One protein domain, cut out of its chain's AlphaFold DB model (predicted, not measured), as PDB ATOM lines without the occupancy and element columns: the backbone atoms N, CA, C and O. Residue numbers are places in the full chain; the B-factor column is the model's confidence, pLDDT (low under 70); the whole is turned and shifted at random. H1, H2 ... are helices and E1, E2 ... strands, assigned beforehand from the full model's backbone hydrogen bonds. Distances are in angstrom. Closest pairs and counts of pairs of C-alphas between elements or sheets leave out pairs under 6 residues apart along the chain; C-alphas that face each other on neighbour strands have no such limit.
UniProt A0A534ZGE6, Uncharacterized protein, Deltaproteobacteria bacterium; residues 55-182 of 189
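Overview. This is residues 55 to 182 of the 189 residues of an uncharacterized protein of Deltaproteobacteria bacterium (UniProt A0A534ZGE6). Two antiparallel sheets lie face to face as a sandwich with crossed strands: the broad sheet E1 E2 E7 E6 E5 covers the twisted sheet E4 E3 E8 E9, and the short helix H1 sits at one end between them. The facing is not flat, with the best planes of the facing parts 26 degrees apart and the strands of the one at 64 degrees to those of the other. The printed part has 128 residues with one named helix and nine named strands, in the order E1 E2 H1 E3 E4 E5 E6 E7 E8 E9, and its class is mostly strand. It is compact, with a radius of gyration of the C-alphas of 14.2 A, and rounded, spanning 40 by 29 by 25 A.

Arrangement. Begin at residues 55 to 60, the edge strand E1, which forms a hairpin with E2, residues 67 to 75; look there for N 58 and O 70, 2.8 A apart. E2 is next the antiparallel neighbour of E7, residues 143 to 152, at 170 degrees between their directions, with N 71 and O 147 at 2.9 A. E7 and E6, residues 132 to 138, form a hairpin with N 136 and O 146 at 2.8 A, and E6 forms another with the edge strand E5, residues 118 to 122, with N 121 and O 135 at 2.8 A. E5 E6 E7 is a meander, each strand the antiparallel neighbour of the one before. This sheet is twisted, its C-alphas lying up to 4.3 A off its best plane. After E2, look at residues 79 to 82, helix H1, which is on this sheet at a height over the sheet of 8.3 A. It is over none of the strands, but only just, with 2 of its 4 C-alphas falling on E7 and 2 on E6. Its closest C-alphas to E6 are Leu 79 and Gly 138, 5.4 A apart. H1 is too short for an O i to N i+4 pair, and its one O i to N i+3 pair is within hydrogen-bond range. The second sheet begins with E3, residues 89 to 95, and the edge strand E4, residues 98 to 105, a hairpin with N 91 and O 103 at 2.8 A. On the other side of E3 is E8, residues 160 to 168, antiparallel at 163 degrees, with N 92 and O 165 at 2.8 A. E8 forms a hairpin with the edge strand E9, residues 171 to 182, with N 164 and O 175 at 2.8 A. E9 bends by 51 degrees at residue 178, and its closest C-alphas to E1 are Leu 179 and Val 57, 8.0 A apart. E2 and E8 are apart.

Along the chain. Find C-alpha 55 at (-29.621, 23.126, -33.829); from there E1 runs 17.0 A to residue 60. E2 follows over 26.3 A, then H1 over 5.2 A. E3 measures 20.3 A and E4 21.2 A, with a bend of 51 degrees at residue 101. E5 spans 13.2 A, E6 17.8 A and E7, from C-alpha 143 at (-39.866, 30.222, -33.749), 25.3 A. E8 covers 26.3 A, and E9 runs 32.7 A to C-alpha 182 at (-13.042, 21.370, -35.240).

Size, cuts and confidence. The two C-alphas farthest apart are those of Thr 97 and Ala 114, at 42.3 A. The printed part has no cut. The link E4 to E5, residues 106 to 117, is long; in it, residues 111 to 112 pair antiparallel with residues 119 to 120 of E5. The mean pLDDT of the printed part is 91.3, and residues 63 to 64 are under 70.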
ATOM      1  N   ARG A  55     -29.716  23.789 -32.524       96.06
ATOM      2  CA  ARG A  55     -29.621  23.126 -33.829       96.06
ATOM      3  C   ARG A  55     -28.237  23.191 -34.428       96.06
ATOM      4  O   ARG A  55     -27.952  22.383 -35.293       96.06
ATOM      5  N   ARG A  56     -27.477  24.231 -34.098       96.25
ATOM      6  CA  ARG A  56     -26.080  24.384 -34.478       96.25
ATOM      7  C   ARG A  56     -25.469  25.502 -33.660       96.25
ATOM      8  O   ARG A  56     -26.062  26.576 -33.540       96.25
ATOM      9  N   VAL A  57     -24.248  25.298 -33.196       96.19
ATOM     10  CA  VAL A  57     -23.398  26.383 -32.694       96.19
ATOM     11  C   VAL A  57     -22.045  26.273 -33.371       96.19
ATOM     12  O   VAL A  57     -21.531  25.181 -33.585       96.19
ATOM     13  N   SER A  58     -21.477  27.407 -33.756       95.94
ATOM     14  CA  SER A  58     -20.120  27.500 -34.269       95.94
ATOM     15  C   SER A  58     -19.479  28.752 -33.702       95.94
ATOM     16  O   SER A  58     -19.919  29.865 -33.994       95.94
ATOM     17  N   LEU A  59     -18.417  28.551 -32.939       94.75
ATOM     18  CA  LEU A  59     -17.532  29.582 -32.425       94.75
ATOM     19  C   LEU A  59     -16.220  29.463 -33.189       94.75
ATOM     20  O   LEU A  59     -15.687  28.367 -33.326       94.75
ATOM     21  N   THR A  60     -15.718  30.554 -33.746       93.38
ATOM     22  CA  THR A  60     -14.403  30.573 -34.398       93.38
ATOM     23  C   THR A  60     -13.498  31.493 -33.614       93.38
ATOM     24  O   THR A  60     -13.850  32.661 -33.453       93.38
ATOM     25  N   HIS A  61     -12.348  30.974 -33.191       85.56
ATOM     26  CA  HIS A  61     -11.282  31.791 -32.631       85.56
ATOM     27  C   HIS A  61     -10.482  32.406 -33.777       85.56
ATOM     28  O   HIS A  61      -9.859  31.696 -34.569       85.56
ATOM     29  N   GLY A  62     -10.561  33.728 -33.902       71.31
ATOM     30  CA  GLY A  62      -9.828  34.503 -34.905       71.31
ATOM     31  C   GLY A  62      -8.651  35.295 -34.327       71.31
ATOM     32  O   GLY A  62      -7.935  35.939 -35.095       71.31
ATOM     33  N   GLY A  63      -8.485  35.277 -32.999       68.44
ATOM     34  CA  GLY A  63      -7.634  36.200 -32.243       68.44
ATOM     35  C   GLY A  63      -8.435  37.391 -31.698       68.44
ATOM     36  O   GLY A  63      -9.615  37.543 -32.014       68.44
ATOM     37  N   ALA A  64      -7.800  38.242 -30.885       66.56
ATOM     38  CA  ALA A  64      -8.463  39.356 -30.197       66.56
ATOM     39  C   ALA A  64      -9.326  40.208 -31.153       66.56
ATOM     40  O   ALA A  64      -8.831  40.752 -32.142       66.56
ATOM     41  N   GLY A  65     -10.635  40.289 -30.884       71.31
ATOM     42  CA  GLY A  65     -11.579  41.080 -31.686       71.31
ATOM     43  C   GLY A  65     -11.812  40.554 -33.108       71.31
ATOM     44  O   GLY A  65     -12.249  41.298 -33.989       71.31
ATOM     45  N   ARG A  66     -11.507  39.282 -33.379       83.00
ATOM     46  CA  ARG A  66     -11.773  38.614 -34.668       83.00
ATOM     47  C   ARG A  66     -12.635  37.368 -34.525       83.00
ATOM     48  O   ARG A  66     -12.912  36.706 -35.531       83.00
ATOM     49  N   ASP A  67     -13.099  37.081 -33.313       90.69
ATOM     50  CA  ASP A  67     -13.917  35.911 -33.057       90.69
ATOM     51  C   ASP A  67     -15.291  36.044 -33.710       90.69
ATOM     52  O   ASP A  67     -15.818  37.141 -33.950       90.69
ATOM     53  N   ARG A  68     -15.861  34.887 -34.046       93.69
ATOM     54  CA  ARG A  68     -17.149  34.790 -34.734       93.69
ATOM     55  C   ARG A  68     -18.060  33.802 -34.036       93.69
ATOM     56  O   ARG A  68     -17.631  32.714 -33.662       93.69
ATOM     57  N   LEU A  69     -19.335  34.165 -33.963       94.50
ATOM     58  CA  LEU A  69     -20.418  33.340 -33.442       94.50
ATOM     59  C   LEU A  69     -21.435  33.102 -34.554       94.50
ATOM     60  O   LEU A  69     -21.868  34.038 -35.226       94.50
ATOM     61  N   SER A  70     -21.863  31.857 -34.708       96.75
ATOM     62  CA  SER A  70     -23.078  31.500 -35.429       96.75
ATOM     63  C   SER A  70     -23.865  30.513 -34.585       96.75
ATOM     64  O   SER A  70     -23.356  29.446 -34.253       96.75
ATOM     65  N   LEU A  71     -25.115  30.847 -34.284       97.31
ATOM     66  CA  LEU A  71     -26.018  30.011 -33.505       97.31
ATOM     67  C   LEU A  71     -27.353  29.878 -34.229       97.31
ATOM     68  O   LEU A  71     -27.902  30.859 -34.738       97.31
ATOM     69  N   THR A  72     -27.876  28.658 -34.262       97.62
ATOM     70  CA  THR A  72     -29.255  28.380 -34.651       97.62
ATOM     71  C   THR A  72     -29.942  27.534 -33.590       97.62
ATOM     72  O   THR A  72     -29.372  26.581 -33.054       97.62
ATOM     73  N   ALA A  73     -31.184  27.890 -33.287       96.06
ATOM     74  CA  ALA A  73     -32.005  27.207 -32.302       96.06
ATOM     75  C   ALA A  73     -33.483  27.252 -32.699       96.06
ATOM     76  O   ALA A  73     -33.872  27.931 -33.653       96.06
ATOM     77  N   ARG A  74     -34.309  26.512 -31.966       95.06
ATOM     78  CA  ARG A  74     -35.756  26.430 -32.156       95.06
ATOM     79  C   ARG A  74     -36.477  26.557 -30.831       95.06
ATOM     80  O   ARG A  74     -35.995  26.051 -29.826       95.06
ATOM     81  N   ILE A  75     -37.641  27.189 -30.876       91.94
ATOM     82  CA  ILE A  75     -38.587  27.293 -29.767       91.94
ATOM     83  C   ILE A  75     -39.959  26.929 -30.324       91.94
ATOM     84  O   ILE A  75     -40.321  27.387 -31.412       91.94
ATOM     85  N   THR A  76     -40.713  26.094 -29.613       89.31
ATOM     86  CA  THR A  76     -42.042  25.653 -30.064       89.31
ATOM     87  C   THR A  76     -43.033  26.816 -30.120       89.31
ATOM     88  O   THR A  76     -43.827  26.885 -31.055       89.31
ATOM     89  N   ALA A  77     -42.945  27.764 -29.184       87.50
ATOM     90  CA  ALA A  77     -43.754  28.976 -29.197       87.50
ATOM     91  C   ALA A  77     -43.514  29.861 -30.430       87.50
ATOM     92  O   ALA A  77     -42.407  29.961 -30.972       87.50
ATOM     93  N   LEU A  78     -44.570  30.549 -30.851       89.88
ATOM     94  CA  LEU A  78     -44.559  31.560 -31.900       89.88
ATOM     95  C   LEU A  78     -44.085  32.914 -31.374       89.88
ATOM     96  O   LEU A  78     -44.149  33.204 -30.183       89.88
ATOM     97  N   LEU A  79     -43.687  33.783 -32.299       89.81
ATOM     98  CA  LEU A  79     -43.120  35.092 -31.989       89.81
ATOM     99  C   LEU A  79     -44.012  35.954 -31.076       89.81
ATOM    100  O   LEU A  79     -43.515  36.547 -30.123       89.81
ATOM    101  N   ALA A  80     -45.326  35.963 -31.328       87.25
ATOM    102  CA  ALA A  80     -46.295  36.706 -30.522       87.25
ATOM    103  C   ALA A  80     -46.400  36.174 -29.081       87.25
ATOM    104  O   ALA A  80     -46.533  36.954 -28.145       87.25
ATOM    105  N   GLN A  81     -46.278  34.856 -28.887       85.25
ATOM    106  CA  GLN A  81     -46.299  34.228 -27.557       85.25
ATOM    107  C   GLN A  81     -45.029  34.537 -26.752       85.25
ATOM    108  O   GLN A  81     -45.045  34.461 -25.529       85.25
ATOM    109  N   LEU A  82     -43.941  34.893 -27.440       87.06
ATOM    110  CA  LEU A  82     -42.688  35.345 -26.839       87.06
ATOM    111  C   LEU A  82     -42.690  36.855 -26.529       87.06
ATOM    112  O   LEU A  82     -41.698  37.364 -26.026       87.06
ATOM    113  N   GLY A  83     -43.762  37.589 -26.856       87.06
ATOM    114  CA  GLY A  83     -43.853  39.036 -26.626       87.06
ATOM    115  C   GLY A  83     -43.028  39.900 -27.591       87.06
ATOM    116  O   GLY A  83     -42.864  41.094 -27.361       87.06
ATOM    117  N   LEU A  84     -42.508  39.332 -28.682       89.94
ATOM    118  CA  LEU A  84     -41.682  40.052 -29.656       89.94
ATOM    119  C   LEU A  84     -42.545  40.761 -30.718       89.94
ATOM    120  O   LEU A  84     -43.577  40.216 -31.117       89.94
ATOM    121  N   PRO A  85     -42.132  41.938 -31.235       90.12
ATOM    122  CA  PRO A  85     -40.853  42.635 -31.015       90.12
ATOM    123  C   PRO A  85     -40.733  43.452 -29.718       90.12
ATOM    124  O   PRO A  85     -39.679  44.028 -29.493       90.12
ATOM    125  N   GLY A  86     -41.766  43.536 -28.876       89.62
ATOM    126  CA  GLY A  86     -41.815  44.467 -27.737       89.62
ATOM    127  C   GLY A  86     -40.920  44.127 -26.537       89.62
ATOM    128  O   GLY A  86     -41.120  44.696 -25.471       89.62
ATOM    129  N   GLN A  87     -39.980  43.194 -26.680       91.88
ATOM    130  CA  GLN A  87     -39.120  42.701 -25.607       91.88
ATOM    131  C   GLN A  87     -37.665  42.682 -26.063       91.88
ATOM    132  O   GLN A  87     -37.372  42.356 -27.218       91.88
ATOM    133  N   ASP A  88     -36.757  42.982 -25.140       93.38
ATOM    134  CA  ASP A  88     -35.325  42.825 -25.368       93.38
ATOM    135  C   ASP A  88     -34.973  41.344 -25.488       93.38
ATOM    136  O   ASP A  88     -35.532  40.494 -24.786       93.38
ATOM    137  N   VAL A  89     -34.015  41.028 -26.357       96.19
ATOM    138  CA  VAL A  89     -33.529  39.660 -26.543       96.19
ATOM    139  C   VAL A  89     -32.079  39.579 -26.110       96.19
ATOM    140  O   VAL A  89     -31.208  40.169 -26.746       96.19
ATOM    141  N   THR A  90     -31.805  38.807 -25.063       96.25
ATOM    142  CA  THR A  90     -30.443  38.565 -24.579       96.25
ATOM    143  C   THR A  90     -30.008  37.141 -24.896       96.25
ATOM    144  O   THR A  90     -30.715  36.187 -24.583       96.25
ATOM    145  N   LEU A  91     -28.832  36.986 -25.501       95.50
ATOM    146  CA  LEU A  91     -28.181  35.697 -25.709       95.50
ATOM    147  C   LEU A  91     -26.973  35.598 -24.785       95.50
ATOM    148  O   LEU A  91     -26.064  36.419 -24.873       95.50
ATOM    149  N   VAL A  92     -26.947  34.557 -23.962       95.56
ATOM    150  CA  VAL A  92     -25.850  34.248 -23.047       95.56
ATOM    151  C   VAL A  92     -25.294  32.868 -23.377       95.56
ATOM    152  O   VAL A  92     -26.049  31.923 -23.615       95.56
ATOM    153  N   LEU A  93     -23.967  32.745 -23.378       94.88
ATOM    154  CA  LEU A  93     -23.269  31.464 -23.422       94.88
ATOM    155  C   LEU A  93     -22.340  31.354 -22.212       94.88
ATOM    156  O   LEU A  93     -21.573  32.272 -21.904       94.88
ATOM    157  N   GLN A  94     -22.409  30.210 -21.544       95.31
ATOM    158  CA  GLN A  94     -21.628  29.914 -20.348       95.31
ATOM    159  C   GLN A  94     -21.132  28.470 -20.358       95.31
ATOM    160  O   GLN A  94     -21.692  27.611 -21.043       95.31
ATOM    161  N   ASN A  95     -20.077  28.199 -19.606       93.12
ATOM    162  CA  ASN A  95     -19.528  26.865 -19.377       93.12
ATOM    163  C   ASN A  95     -19.178  26.707 -17.885       93.12
ATOM    164  O   ASN A  95     -19.597  27.516 -17.058       93.12
ATOM    165  N   GLY A  96     -18.419  25.667 -17.533       88.38
ATOM    166  CA  GLY A  96     -18.034  25.398 -16.144       88.38
ATOM    167  C   GLY A  96     -17.221  26.506 -15.459       88.38
ATOM    168  O   GLY A  96     -17.147  26.505 -14.237       88.38
ATOM    169  N   THR A  97     -16.637  27.452 -16.206       89.31
ATOM    170  CA  THR A  97     -15.891  28.592 -15.640       89.31
ATOM    171  C   THR A  97     -16.735  29.863 -15.520       89.31
ATOM    172  O   THR A  97     -16.260  30.863 -14.985       89.31
ATOM    173  N   GLY A  98     -17.988  29.829 -15.982       91.19
ATOM    174  CA  GLY A  98     -18.929  30.943 -15.932       91.19
ATOM    175  C   GLY A  98     -19.358  31.436 -17.313       91.19
ATOM    176  O   GLY A  98     -19.248  30.746 -18.331       91.19
ATOM    177  N   GLN A  99     -19.908  32.648 -17.341       93.56
ATOM    178  CA  GLN A  99     -20.358  33.303 -18.565       93.56
ATOM    179  C   GLN A  99     -19.161  33.805 -19.376       93.56
ATOM    180  O   GLN A  99     -18.436  34.690 -18.931       93.56
ATOM    181  N   PHE A 100     -19.004  33.306 -20.603       91.31
ATOM    182  CA  PHE A 100     -17.952  33.761 -21.519       91.31
ATOM    183  C   PHE A 100     -18.476  34.664 -22.640       91.31
ATOM    184  O   PHE A 100     -17.684  35.277 -23.350       91.31
ATOM    185  N   PHE A 101     -19.797  34.742 -22.826       91.75
ATOM    186  CA  PHE A 101     -20.420  35.614 -23.816       91.75
ATOM    187  C   PHE A 101     -21.818  36.047 -23.364       91.75
ATOM    188  O   PHE A 101     -22.605  35.220 -22.902       91.75
ATOM    189  N   SER A 102     -22.143  37.329 -23.530       93.19
ATOM    190  CA  SER A 102     -23.490  37.868 -23.334       93.19
ATOM    191  C   SER A 102     -23.712  39.076 -24.229       93.19
ATOM    192  O   SER A 102     -22.824  39.915 -24.386       93.19
ATOM    193  N   VAL A 103     -24.894  39.152 -24.827       93.56
ATOM    194  CA  VAL A 103     -25.313  40.270 -25.663       93.56
ATOM    195  C   VAL A 103     -26.806  40.495 -25.527       93.56
ATOM    196  O   VAL A 103     -27.573  39.535 -25.574       93.56
ATOM    197  N   THR A 104     -27.216  41.760 -25.470       94.50
ATOM    198  CA  THR A 104     -28.620  42.169 -25.529       94.50
ATOM    199  C   THR A 104     -28.891  42.935 -26.819       94.50
ATOM    200  O   THR A 104     -28.187  43.883 -27.155       94.50
ATOM    201  N   VAL A 105     -29.922  42.514 -27.548       95.31
ATOM    202  CA  VAL A 105     -30.526  43.272 -28.643       95.31
ATOM    203  C   VAL A 105     -31.746  43.991 -28.076       95.31
ATOM    204  O   VAL A 105     -32.686  43.308 -27.653       95.31
ATOM    205  N   PRO A 106     -31.760  45.331 -28.062       93.69
ATOM    206  CA  PRO A 106     -32.889  46.068 -27.521       93.69
ATOM    207  C   PRO A 106     -34.111  45.942 -28.441       93.69
ATOM    208  O   PRO A 106     -33.972  45.887 -29.667       93.69
ATOM    209  N   ALA A 107     -35.309  45.948 -27.859       93.19
ATOM    210  CA  ALA A 107     -36.588  45.815 -28.558       93.19
ATOM    211  C   ALA A 107     -36.731  46.817 -29.714       93.19
ATOM    212  O   ALA A 107     -37.164  46.468 -30.810       93.19
ATOM    213  N   VAL A 108     -36.276  48.058 -29.502       92.62
ATOM    214  CA  VAL A 108     -36.305  49.135 -30.507       92.62
ATOM    215  C   VAL A 108     -35.481  48.821 -31.764       92.62
ATOM    216  O   VAL A 108     -35.764  49.345 -32.838       92.62
ATOM    217  N   ALA A 109     -34.479  47.944 -31.661       93.31
ATOM    218  CA  ALA A 109     -33.641  47.535 -32.785       93.31
ATOM    219  C   ALA A 109     -34.188  46.296 -33.525       93.31
ATOM    220  O   ALA A 109     -33.618  45.874 -34.538       93.31
ATOM    221  N   LEU A 110     -35.284  45.699 -33.042       95.44
ATOM    222  CA  LEU A 110     -35.953  44.571 -33.681       95.44
ATOM    223  C   LEU A 110     -36.992  45.058 -34.688       95.44
ATOM    224  O   LEU A 110     -38.062  45.545 -34.339       95.44
ATOM    225  N   VAL A 111     -36.709  44.836 -35.968       96.69
ATOM    226  CA  VAL A 111     -37.609  45.203 -37.061       96.69
ATOM    227  C   VAL A 111     -38.518  44.016 -37.402       96.69
ATOM    228  O   VAL A 111     -38.017  42.988 -37.884       96.69
ATOM    229  N   PRO A 112     -39.843  44.102 -37.173       95.75
ATOM    230  CA  PRO A 112     -40.780  43.069 -37.592       95.75
ATOM    231  C   PRO A 112     -40.958  43.065 -39.116       95.75
ATOM    232  O   PRO A 112     -40.826  44.080 -39.796       95.75
ATOM    233  N   ASN A 113     -41.283  41.904 -39.678       94.56
ATOM    234  CA  ASN A 113     -41.718  41.808 -41.065       94.56
ATOM    235  C   ASN A 113     -43.189  42.239 -41.210       94.56
ATOM    236  O   ASN A 113     -43.935  42.248 -40.236       94.56
ATOM    237  N   ALA A 114     -43.635  42.500 -42.444       91.69
ATOM    238  CA  ALA A 114     -44.997  42.974 -42.720       91.69
ATOM    239  C   ALA A 114     -46.120  42.085 -42.146       91.69
ATOM    240  O   ALA A 114     -47.202  42.574 -41.851       91.69
ATOM    241  N   THR A 115     -45.876  40.781 -41.977       89.56
ATOM    242  CA  THR A 115     -46.862  39.838 -41.424       89.56
ATOM    243  C   THR A 115     -46.742  39.632 -39.911       89.56
ATOM    244  O   THR A 115     -47.458  38.796 -39.375       89.56
ATOM    245  N   GLY A 116     -45.802  40.292 -39.225       89.25
ATOM    246  CA  GLY A 116     -45.581  40.142 -37.778       89.25
ATOM    247  C   GLY A 116     -45.102  38.754 -37.329       89.25
ATOM    248  O   GLY A 116     -45.066  38.458 -36.142       89.25
ATOM    249  N   THR A 117     -44.721  37.872 -38.255       92.38
ATOM    250  CA  THR A 117     -44.309  36.486 -37.952       92.38
ATOM    251  C   THR A 117     -42.804  36.331 -37.760       92.38
ATOM    252  O   THR A 117     -42.320  35.233 -37.483       92.38
ATOM    253  N   ARG A 118     -42.032  37.389 -38.015       96.69
ATOM    254  CA  ARG A 118     -40.575  37.387 -37.904       96.69
ATOM    255  C   ARG A 118     -40.072  38.765 -37.510       96.69
ATOM    256  O   ARG A 118     -40.531  39.750 -38.072       96.69
ATOM    257  N   VAL A 119     -39.070  38.804 -36.645       97.50
ATOM    258  CA  VAL A 119     -38.273  39.996 -36.339       97.50
ATOM    259  C   VAL A 119     -36.836  39.796 -36.771       97.50
ATOM    260  O   VAL A 119     -36.329  38.668 -36.820       97.50
ATOM    261  N   ARG A 120     -36.191  40.903 -37.123       97.38
ATOM    262  CA  ARG A 120     -34.793  40.944 -37.522       97.38
ATOM    263  C   ARG A 120     -34.110  42.132 -36.871       97.38
ATOM    264  O   ARG A 120     -34.598  43.248 -36.959       97.38
ATOM    265  N   PHE A 121     -32.943  41.880 -36.318       96.62
ATOM    266  CA  PHE A 121     -31.951  42.894 -36.020       96.62
ATOM    267  C   PHE A 121     -30.788  42.710 -36.986       96.62
ATOM    268  O   PHE A 121     -30.382  41.578 -37.285       96.62
ATOM    269  N   ARG A 122     -30.271  43.822 -37.501       95.69
ATOM    270  CA  ARG A 122     -29.104  43.839 -38.374       95.69
ATOM    271  C   ARG A 122     -28.242  45.031 -38.013       95.69
ATOM    272  O   ARG A 122     -28.662  46.168 -38.180       95.69
ATOM    273  N   ASP A 123     -27.020  44.734 -37.618       93.12
ATOM    274  CA  ASP A 123     -25.983  45.715 -37.371       93.12
ATOM    275  C   ASP A 123     -24.708  45.231 -38.062       93.12
ATOM    276  O   ASP A 123     -23.955  44.427 -37.518       93.12
ATOM    277  N   PRO A 124     -24.444  45.666 -39.302       87.00
ATOM    278  CA  PRO A 124     -23.224  45.280 -39.988       87.00
ATOM    279  C   PRO A 124     -21.978  45.675 -39.193       87.00
ATOM    280  O   PRO A 124     -20.986  44.959 -39.247       87.00
ATOM    281  N   THR A 125     -22.004  46.778 -38.449       83.94
ATOM    282  CA  THR A 125     -20.834  47.276 -37.715       83.94
ATOM    283  C   THR A 125     -20.544  46.458 -36.458       83.94
ATOM    284  O   THR A 125     -19.381  46.281 -36.107       83.94
ATOM    285  N   GLY A 126     -21.577  45.860 -35.857       80.88
ATOM    286  CA  GLY A 126     -21.479  45.072 -34.632       80.88
ATOM    287  C   GLY A 126     -21.282  45.930 -33.379       80.88
ATOM    288  O   GLY A 126     -20.871  45.414 -32.349       80.88
ATOM    289  N   THR A 127     -21.536  47.233 -33.428       80.88
ATOM    290  CA  THR A 127     -21.323  48.125 -32.282       80.88
ATOM    291  C   THR A 127     -22.514  48.163 -31.328       80.88
ATOM    292  O   THR A 127     -22.328  48.387 -30.138       80.88
ATOM    293  N   LEU A 128     -23.735  47.929 -31.818       76.81
ATOM    294  CA  LEU A 128     -24.972  48.120 -31.047       76.81
ATOM    295  C   LEU A 128     -25.253  46.990 -30.057       76.81
ATOM    296  O   LEU A 128     -25.951  47.188 -29.069       76.81
ATOM    297  N   ALA A 129     -24.732  45.801 -30.336       82.25
ATOM    298  CA  ALA A 129     -24.998  44.602 -29.559       82.25
ATOM    299  C   ALA A 129     -23.703  43.796 -29.396       82.25
ATOM    300  O   ALA A 129     -23.629  42.647 -29.814       82.25
ATOM    301  N   GLY A 130     -22.642  44.412 -28.861       78.88
ATOM    302  CA  GLY A 130     -21.415  43.705 -28.455       78.88
ATOM    303  C   GLY A 130     -20.809  42.775 -29.521       78.88
ATOM    304  O   GLY A 130     -20.368  41.677 -29.198       78.88
ATOM    305  N   GLY A 131     -20.856  43.179 -30.796       86.50
ATOM    306  CA  GLY A 131     -20.382  42.448 -31.979       86.50
ATOM    307  C   GLY A 131     -21.389  41.481 -32.616       86.50
ATOM    308  O   GLY A 131     -21.092  40.829 -33.624       86.50
ATOM    309  N   LEU A 132     -22.615  41.382 -32.098       92.38
ATOM    310  CA  LEU A 132     -23.708  40.705 -32.789       92.38
ATOM    311  C   LEU A 132     -24.110  41.515 -34.026       92.38
ATOM    312  O   LEU A 132     -24.446  42.689 -33.948       92.38
ATOM    313  N   THR A 133     -24.094  40.859 -35.182       94.94
ATOM    314  CA  THR A 133     -24.349  41.497 -36.483       94.94
ATOM    315  C   THR A 133     -25.717  41.209 -37.059       94.94
ATOM    316  O   THR A 133     -26.239  41.965 -37.881       94.94
ATOM    317  N   SER A 134     -26.303  40.079 -36.674       96.56
ATOM    318  CA  SER A 134     -27.654  39.738 -37.076       96.56
ATOM    319  C   SER A 134     -28.312  38.857 -36.037       96.56
ATOM    320  O   SER A 134     -27.712  37.876 -35.596       96.56
ATOM    321  N   LEU A 135     -29.572  39.148 -35.752       97.06
ATOM    322  CA  LEU A 135     -30.486  38.259 -35.054       97.06
ATOM    323  C   LEU A 135     -31.757  38.157 -35.894       97.06
ATOM    324  O   LEU A 135     -32.271  39.155 -36.387       97.06
ATOM    325  N   SER A 136     -32.264  36.950 -36.086       97.50
ATOM    326  CA  SER A 136     -33.557  36.706 -36.711       97.50
ATOM    327  C   SER A 136     -34.320  35.719 -35.854       97.50
ATOM    328  O   SER A 136     -33.813  34.636 -35.566       97.50
ATOM    329  N   MET A 137     -35.558  36.065 -35.518       97.50
ATOM    330  CA  MET A 137     -36.459  35.194 -34.773       97.50
ATOM    331  C   MET A 137     -37.814  35.153 -35.451       97.50
ATOM    332  O   MET A 137     -38.364  36.190 -35.810       97.50
ATOM    333  N   GLY A 138     -38.352  33.956 -35.650       95.00
ATOM    334  CA  GLY A 138     -39.748  33.780 -36.033       95.00
ATOM    335  C   GLY A 138     -39.994  32.621 -36.982       95.00
ATOM    336  O   GLY A 138     -39.094  31.863 -37.348       95.00
ATOM    337  N   GLY A 139     -41.243  32.508 -37.406       92.19
ATOM    338  CA  GLY A 139     -41.774  31.399 -38.182       92.19
ATOM    339  C   GLY A 139     -43.289  31.324 -38.022       92.19
ATOM    340  O   GLY A 139     -43.887  32.108 -37.293       92.19
ATOM    341  N   ARG A 140     -43.923  30.415 -38.768       89.69
ATOM    342  CA  ARG A 140     -45.392  30.284 -38.797       89.69
ATOM    343  C   ARG A 140     -45.925  29.167 -37.904       89.69
ATOM    344  O   ARG A 140     -47.070  29.228 -37.490       89.69
ATOM    345  N   THR A 141     -45.106  28.156 -37.643       88.81
ATOM    346  CA  THR A 141     -45.469  26.974 -36.843       88.81
ATOM    347  C   THR A 141     -44.643  26.845 -35.568       88.81
ATOM    348  O   THR A 141     -45.050  26.161 -34.642       88.81
ATOM    349  N   ARG A 142     -43.474  27.486 -35.540       90.44
ATOM    350  CA  ARG A 142     -42.526  27.559 -34.427       90.44
ATOM    351  C   ARG A 142     -41.596  28.744 -34.655       90.44
ATOM    352  O   ARG A 142     -41.491  29.228 -35.789       90.44
ATOM    353  N   THR A 143     -40.882  29.174 -33.626       94.38
ATOM    354  CA  THR A 143     -39.866  30.222 -33.749       94.38
ATOM    355  C   THR A 143     -38.512  29.595 -34.056       94.38
ATOM    356  O   THR A 143     -37.926  28.897 -33.231       94.38
ATOM    357  N   GLU A 144     -37.993  29.852 -35.256       96.69
ATOM    358  CA  GLU A 144     -36.586  29.595 -35.567       96.69
ATOM    359  C   GLU A 144     -35.770  30.804 -35.099       96.69
ATOM    360  O   GLU A 144     -36.130  31.949 -35.386       96.69
ATOM    361  N   VAL A 145     -34.670  30.544 -34.401       97.12
ATOM    362  CA  VAL A 145     -33.734  31.551 -33.897       97.12
ATOM    363  C   VAL A 145     -32.429  31.412 -34.665       97.12
ATOM    364  O   VAL A 145     -31.879  30.317 -34.777       97.12
ATOM    365  N   SER A 146     -31.919  32.516 -35.199       97.62
ATOM    366  CA  SER A 146     -30.596  32.576 -35.813       97.62
ATOM    367  C   SER A 146     -29.874  33.830 -35.352       97.62
ATOM    368  O   SER A 146     -30.383  34.932 -35.528       97.62
ATOM    369  N   ALA A 147     -28.682  33.651 -34.797       96.75
ATOM    370  CA  ALA A 147     -27.817  34.721 -34.329       96.75
ATOM    371  C   ALA A 147     -26.441  34.601 -34.993       96.75
ATOM    372  O   ALA A 147     -25.901  33.500 -35.137       96.75
ATOM    373  N   ARG A 148     -25.875  35.734 -35.413       96.56
ATOM    374  CA  ARG A 148     -24.504  35.817 -35.925       96.56
ATOM    375  C   ARG A 148     -23.796  37.026 -35.357       96.56
ATOM    376  O   ARG A 148     -24.359  38.117 -35.358       96.56
ATOM    377  N   GLY A 149     -22.542  36.851 -34.976       92.88
ATOM    378  CA  GLY A 149     -21.675  37.930 -34.529       92.88
ATOM    379  C   GLY A 149     -20.271  37.809 -35.100       92.88
ATOM    380  O   GLY A 149     -19.835  36.729 -35.509       92.88
ATOM    381  N   ARG A 150     -19.587  38.946 -35.150       91.44
ATOM    382  CA  ARG A 150     -18.197  39.091 -35.575       91.44
ATOM    383  C   ARG A 150     -17.527  40.140 -34.698       91.44
ATOM    384  O   ARG A 150     -18.211  40.941 -34.078       91.44
ATOM    385  N   HIS A 151     -16.202  40.148 -34.697       86.75
ATOM    386  CA  HIS A 151     -15.426  41.023 -33.818       86.75
ATOM    387  C   HIS A 151     -15.749  40.820 -32.333       86.75
ATOM    388  O   HIS A 151     -15.705  41.752 -31.539       86.75
ATOM    389  N   LEU A 152     -16.091  39.580 -31.976       86.31
ATOM    390  CA  LEU A 152     -16.411  39.197 -30.610       86.31
ATOM    391  C   LEU A 152     -15.134  38.939 -29.810       86.31
ATOM    392  O   LEU A 152     -14.063  38.714 -30.382       86.31
ATOM    393  N   SER A 153     -15.286  38.919 -28.489       84.94
ATOM    394  CA  SER A 153     -14.351  38.265 -27.579       84.94
ATOM    395  C   SER A 153     -15.003  36.982 -27.076       84.94
ATOM    396  O   SER A 153     -16.053  37.037 -26.436       84.94
ATOM    397  N   LEU A 154     -14.411  35.833 -27.401       84.94
ATOM    398  CA  LEU A 154     -14.842  34.514 -26.931       84.94
ATOM    399  C   LEU A 154     -13.759  33.848 -26.069       84.94
ATOM    400  O   LEU A 154     -13.699  32.627 -26.007       84.94
ATOM    401  N   ALA A 155     -12.924  34.635 -25.382       82.88
ATOM    402  CA  ALA A 155     -11.741  34.154 -24.658       82.88
ATOM    403  C   ALA A 155     -12.025  33.059 -23.606       82.88
ATOM    404  O   ALA A 155     -11.148  32.253 -23.310       82.88
ATOM    405  N   GLY A 156     -13.242  33.007 -23.054       84.94
ATOM    406  CA  GLY A 156     -13.664  31.954 -22.122       84.94
ATOM    407  C   GLY A 156     -14.284  30.715 -22.782       84.94
ATOM    408  O   GLY A 156     -14.685  29.793 -22.075       84.94
ATOM    409  N   ALA A 157     -14.411  30.674 -24.112       89.56
ATOM    410  CA  ALA A 157     -15.008  29.552 -24.826       89.56
ATOM    411  C   ALA A 157     -14.020  28.382 -24.938       89.56
ATOM    412  O   ALA A 157     -12.939  28.506 -25.509       89.56
ATOM    413  N   ALA A 158     -14.437  27.211 -24.460       91.50
ATOM    414  CA  ALA A 158     -13.640  25.989 -24.470       91.50
ATOM    415  C   ALA A 158     -14.450  24.805 -25.012       91.50
ATOM    416  O   ALA A 158     -15.683  24.829 -25.036       91.50
ATOM    417  N   ALA A 159     -13.748  23.761 -25.456       92.62
ATOM    418  CA  ALA A 159     -14.381  22.481 -25.745       92.62
ATOM    419  C   ALA A 159     -14.952  21.872 -24.456       92.62
ATOM    420  O   ALA A 159     -14.371  22.023 -23.382       92.62
ATOM    421  N   GLY A 160     -16.071  21.161 -24.576       94.00
ATOM    422  CA  GLY A 160     -16.768  20.555 -23.446       94.00
ATOM    423  C   GLY A 160     -18.195  21.076 -23.258       94.00
ATOM    424  O   GLY A 160     -18.766  21.674 -24.177       94.00
ATOM    425  N   PRO A 161     -18.806  20.786 -22.098       94.69
ATOM    426  CA  PRO A 161     -20.168  21.196 -21.793       94.69
ATOM    427  C   PRO A 161     -20.326  22.717 -21.802       94.69
ATOM    428  O   PRO A 161     -19.489  23.451 -21.274       94.69
ATOM    429  N   PHE A 162     -21.433  23.181 -22.365       95.31
ATOM    430  CA  PHE A 162     -21.839  24.579 -22.325       95.31
ATOM    431  C   PHE A 162     -23.355  24.690 -22.153       95.31
ATOM    432  O   PHE A 162     -24.110  23.761 -22.457       95.31
ATOM    433  N   THR A 163     -23.800  25.856 -21.706       94.12
ATOM    434  CA  THR A 163     -25.208  26.242 -21.642       94.12
ATOM    435  C   THR A 163     -25.423  27.454 -22.536       94.12
ATOM    436  O   THR A 163     -24.684  28.437 -22.448       94.12
ATOM    437  N   ALA A 164     -26.442  27.391 -23.389       94.50
ATOM    438  CA  ALA A 164     -26.971  28.542 -24.103       94.50
ATOM    439  C   ALA A 164     -28.266  28.992 -23.434       94.50
ATOM    440  O   ALA A 164     -29.163  28.180 -23.202       94.50
ATOM    441  N   ILE A 165     -28.361  30.284 -23.150       94.50
ATOM    442  CA  ILE A 165     -29.531  30.895 -22.533       94.50
ATOM    443  C   ILE A 165     -30.017  32.006 -23.455       94.50
ATOM    444  O   ILE A 165     -29.252  32.887 -23.849       94.50
ATOM    445  N   LEU A 166     -31.295  31.956 -23.808       95.38
ATOM    446  CA  LEU A 166     -31.995  33.011 -24.517       95.38
ATOM    447  C   LEU A 166     -33.010  33.636 -23.561       95.38
ATOM    448  O   LEU A 166     -33.955  32.968 -23.141       95.38
ATOM    449  N   ARG A 167     -32.819  34.913 -23.240       94.81
ATOM    450  CA  ARG A 167     -33.776  35.699 -22.461       94.81
ATOM    451  C   ARG A 167     -34.576  36.606 -23.379       94.81
ATOM    452  O   ARG A 167     -34.002  37.223 -24.273       94.81
ATOM    453  N   ILE A 168     -35.882  36.671 -23.167       92.81
ATOM    454  CA  ILE A 168     -36.814  37.515 -23.918       92.81
ATOM    455  C   ILE A 168     -37.651  38.278 -22.891       92.81
ATOM    456  O   ILE A 168     -38.583  37.723 -22.309       92.81
ATOM    457  N   GLY A 169     -37.278  39.522 -22.599       89.25
ATOM    458  CA  GLY A 169     -37.796  40.222 -21.421       89.25
ATOM    459  C   GLY A 169     -37.514  39.426 -20.139       89.25
ATOM    460  O   GLY A 169     -36.368  39.076 -19.862       89.25
ATOM    461  N   SER A 170     -38.562  39.091 -19.380       83.50
ATOM    462  CA  SER A 170     -38.468  38.267 -18.162       83.50
ATOM    463  C   SER A 170     -38.456  36.755 -18.416       83.50
ATOM    464  O   SER A 170     -38.299  35.976 -17.477       83.50
ATOM    465  N   LEU A 171     -38.685  36.313 -19.655       87.88
ATOM    466  CA  LEU A 171     -38.663  34.898 -20.004       87.88
ATOM    467  C   LEU A 171     -37.223  34.430 -20.183       87.88
ATOM    468  O   LEU A 171     -36.497  34.998 -20.991       87.88
ATOM    469  N   GLU A 172     -36.849  33.333 -19.531       90.81
ATOM    470  CA  GLU A 172     -35.571  32.660 -19.748       90.81
ATOM    471  C   GLU A 172     -35.787  31.261 -20.331       90.81
ATOM    472  O   GLU A 172     -36.558  30.461 -19.804       90.81
ATOM    473  N   LEU A 173     -35.090  30.961 -21.425       89.88
ATOM    474  CA  LEU A 173     -35.039  29.633 -22.019       89.88
ATOM    475  C   LEU A 173     -33.586  29.181 -22.078       89.88
ATOM    476  O   LEU A 173     -32.759  29.831 -22.717       89.88
ATOM    477  N   SER A 174     -33.273  28.053 -21.451       91.19
ATOM    478  CA  SER A 174     -31.921  27.508 -21.417       91.19
ATOM    479  C   SER A 174     -31.859  26.117 -22.030       91.19
ATOM    480  O   SER A 174     -32.853  25.398 -22.144       91.19
ATOM    481  N   THR A 175     -30.672  25.760 -22.498       91.44
ATOM    482  CA  THR A 175     -30.397  24.462 -23.101       91.44
ATOM    483  C   THR A 175     -28.908  24.181 -23.033       91.44
ATOM    484  O   THR A 175     -28.086  25.103 -23.041       91.44
ATOM    485  N   THR A 176     -28.549  22.911 -22.931       92.12
ATOM    486  CA  THR A 176     -27.164  22.475 -22.782       92.12
ATOM    487  C   THR A 176     -26.698  21.735 -24.024       92.12
ATOM    488  O   THR A 176     -27.483  21.181 -24.795       92.12
ATOM    489  N   GLY A 177     -25.391  21.738 -24.231       92.12
ATOM    490  CA  GLY A 177     -24.755  20.970 -25.286       92.12
ATOM    491  C   GLY A 177     -23.285  20.747 -24.982       92.12
ATOM    492  O   GLY A 177     -22.765  21.207 -23.967       92.12
ATOM    493  N   THR A 178     -22.602  20.068 -25.896       94.50
ATOM    494  CA  THR A 178     -21.155  19.854 -25.811       94.50
ATOM    495  C   THR A 178     -20.496  20.439 -27.047       94.50
ATOM    496  O   THR A 178     -20.744  19.976 -28.163       94.50
ATOM    497  N   LEU A 179     -19.654  21.451 -26.852       95.12
ATOM    498  CA  LEU A 179     -18.810  21.998 -27.905       95.12
ATOM    499  C   LEU A 179     -17.659  21.039 -28.182       95.12
ATOM    500  O   LEU A 179     -16.943  20.619 -27.273       95.12
ATOM    501  N   ARG A 180     -17.460  20.720 -29.455       95.56
ATOM    502  CA  ARG A 180     -16.356  19.888 -29.932       95.56
ATOM    503  C   ARG A 180     -15.361  20.743 -30.713       95.56
ATOM    504  O   ARG A 180     -15.797  21.619 -31.465       95.56
ATOM    505  N   PRO A 181     -14.052  20.503 -30.573       93.62
ATOM    506  CA  PRO A 181     -13.063  21.165 -31.408       93.62
ATOM    507  C   PRO A 181     -13.182  20.682 -32.860       93.62
ATOM    508  O   PRO A 181     -13.386  19.499 -33.126       93.62
ATOM    509  N   ALA A 182     -13.054  21.611 -33.802       91.69
ATOM    510  CA  ALA A 182     -13.042  21.370 -35.240       91.69
ATOM    511  C   ALA A 182     -12.068  22.360 -35.902       91.69
ATOM    512  O   ALA A 182     -12.465  23.422 -36.390       91.69
TER     513      ALA A 182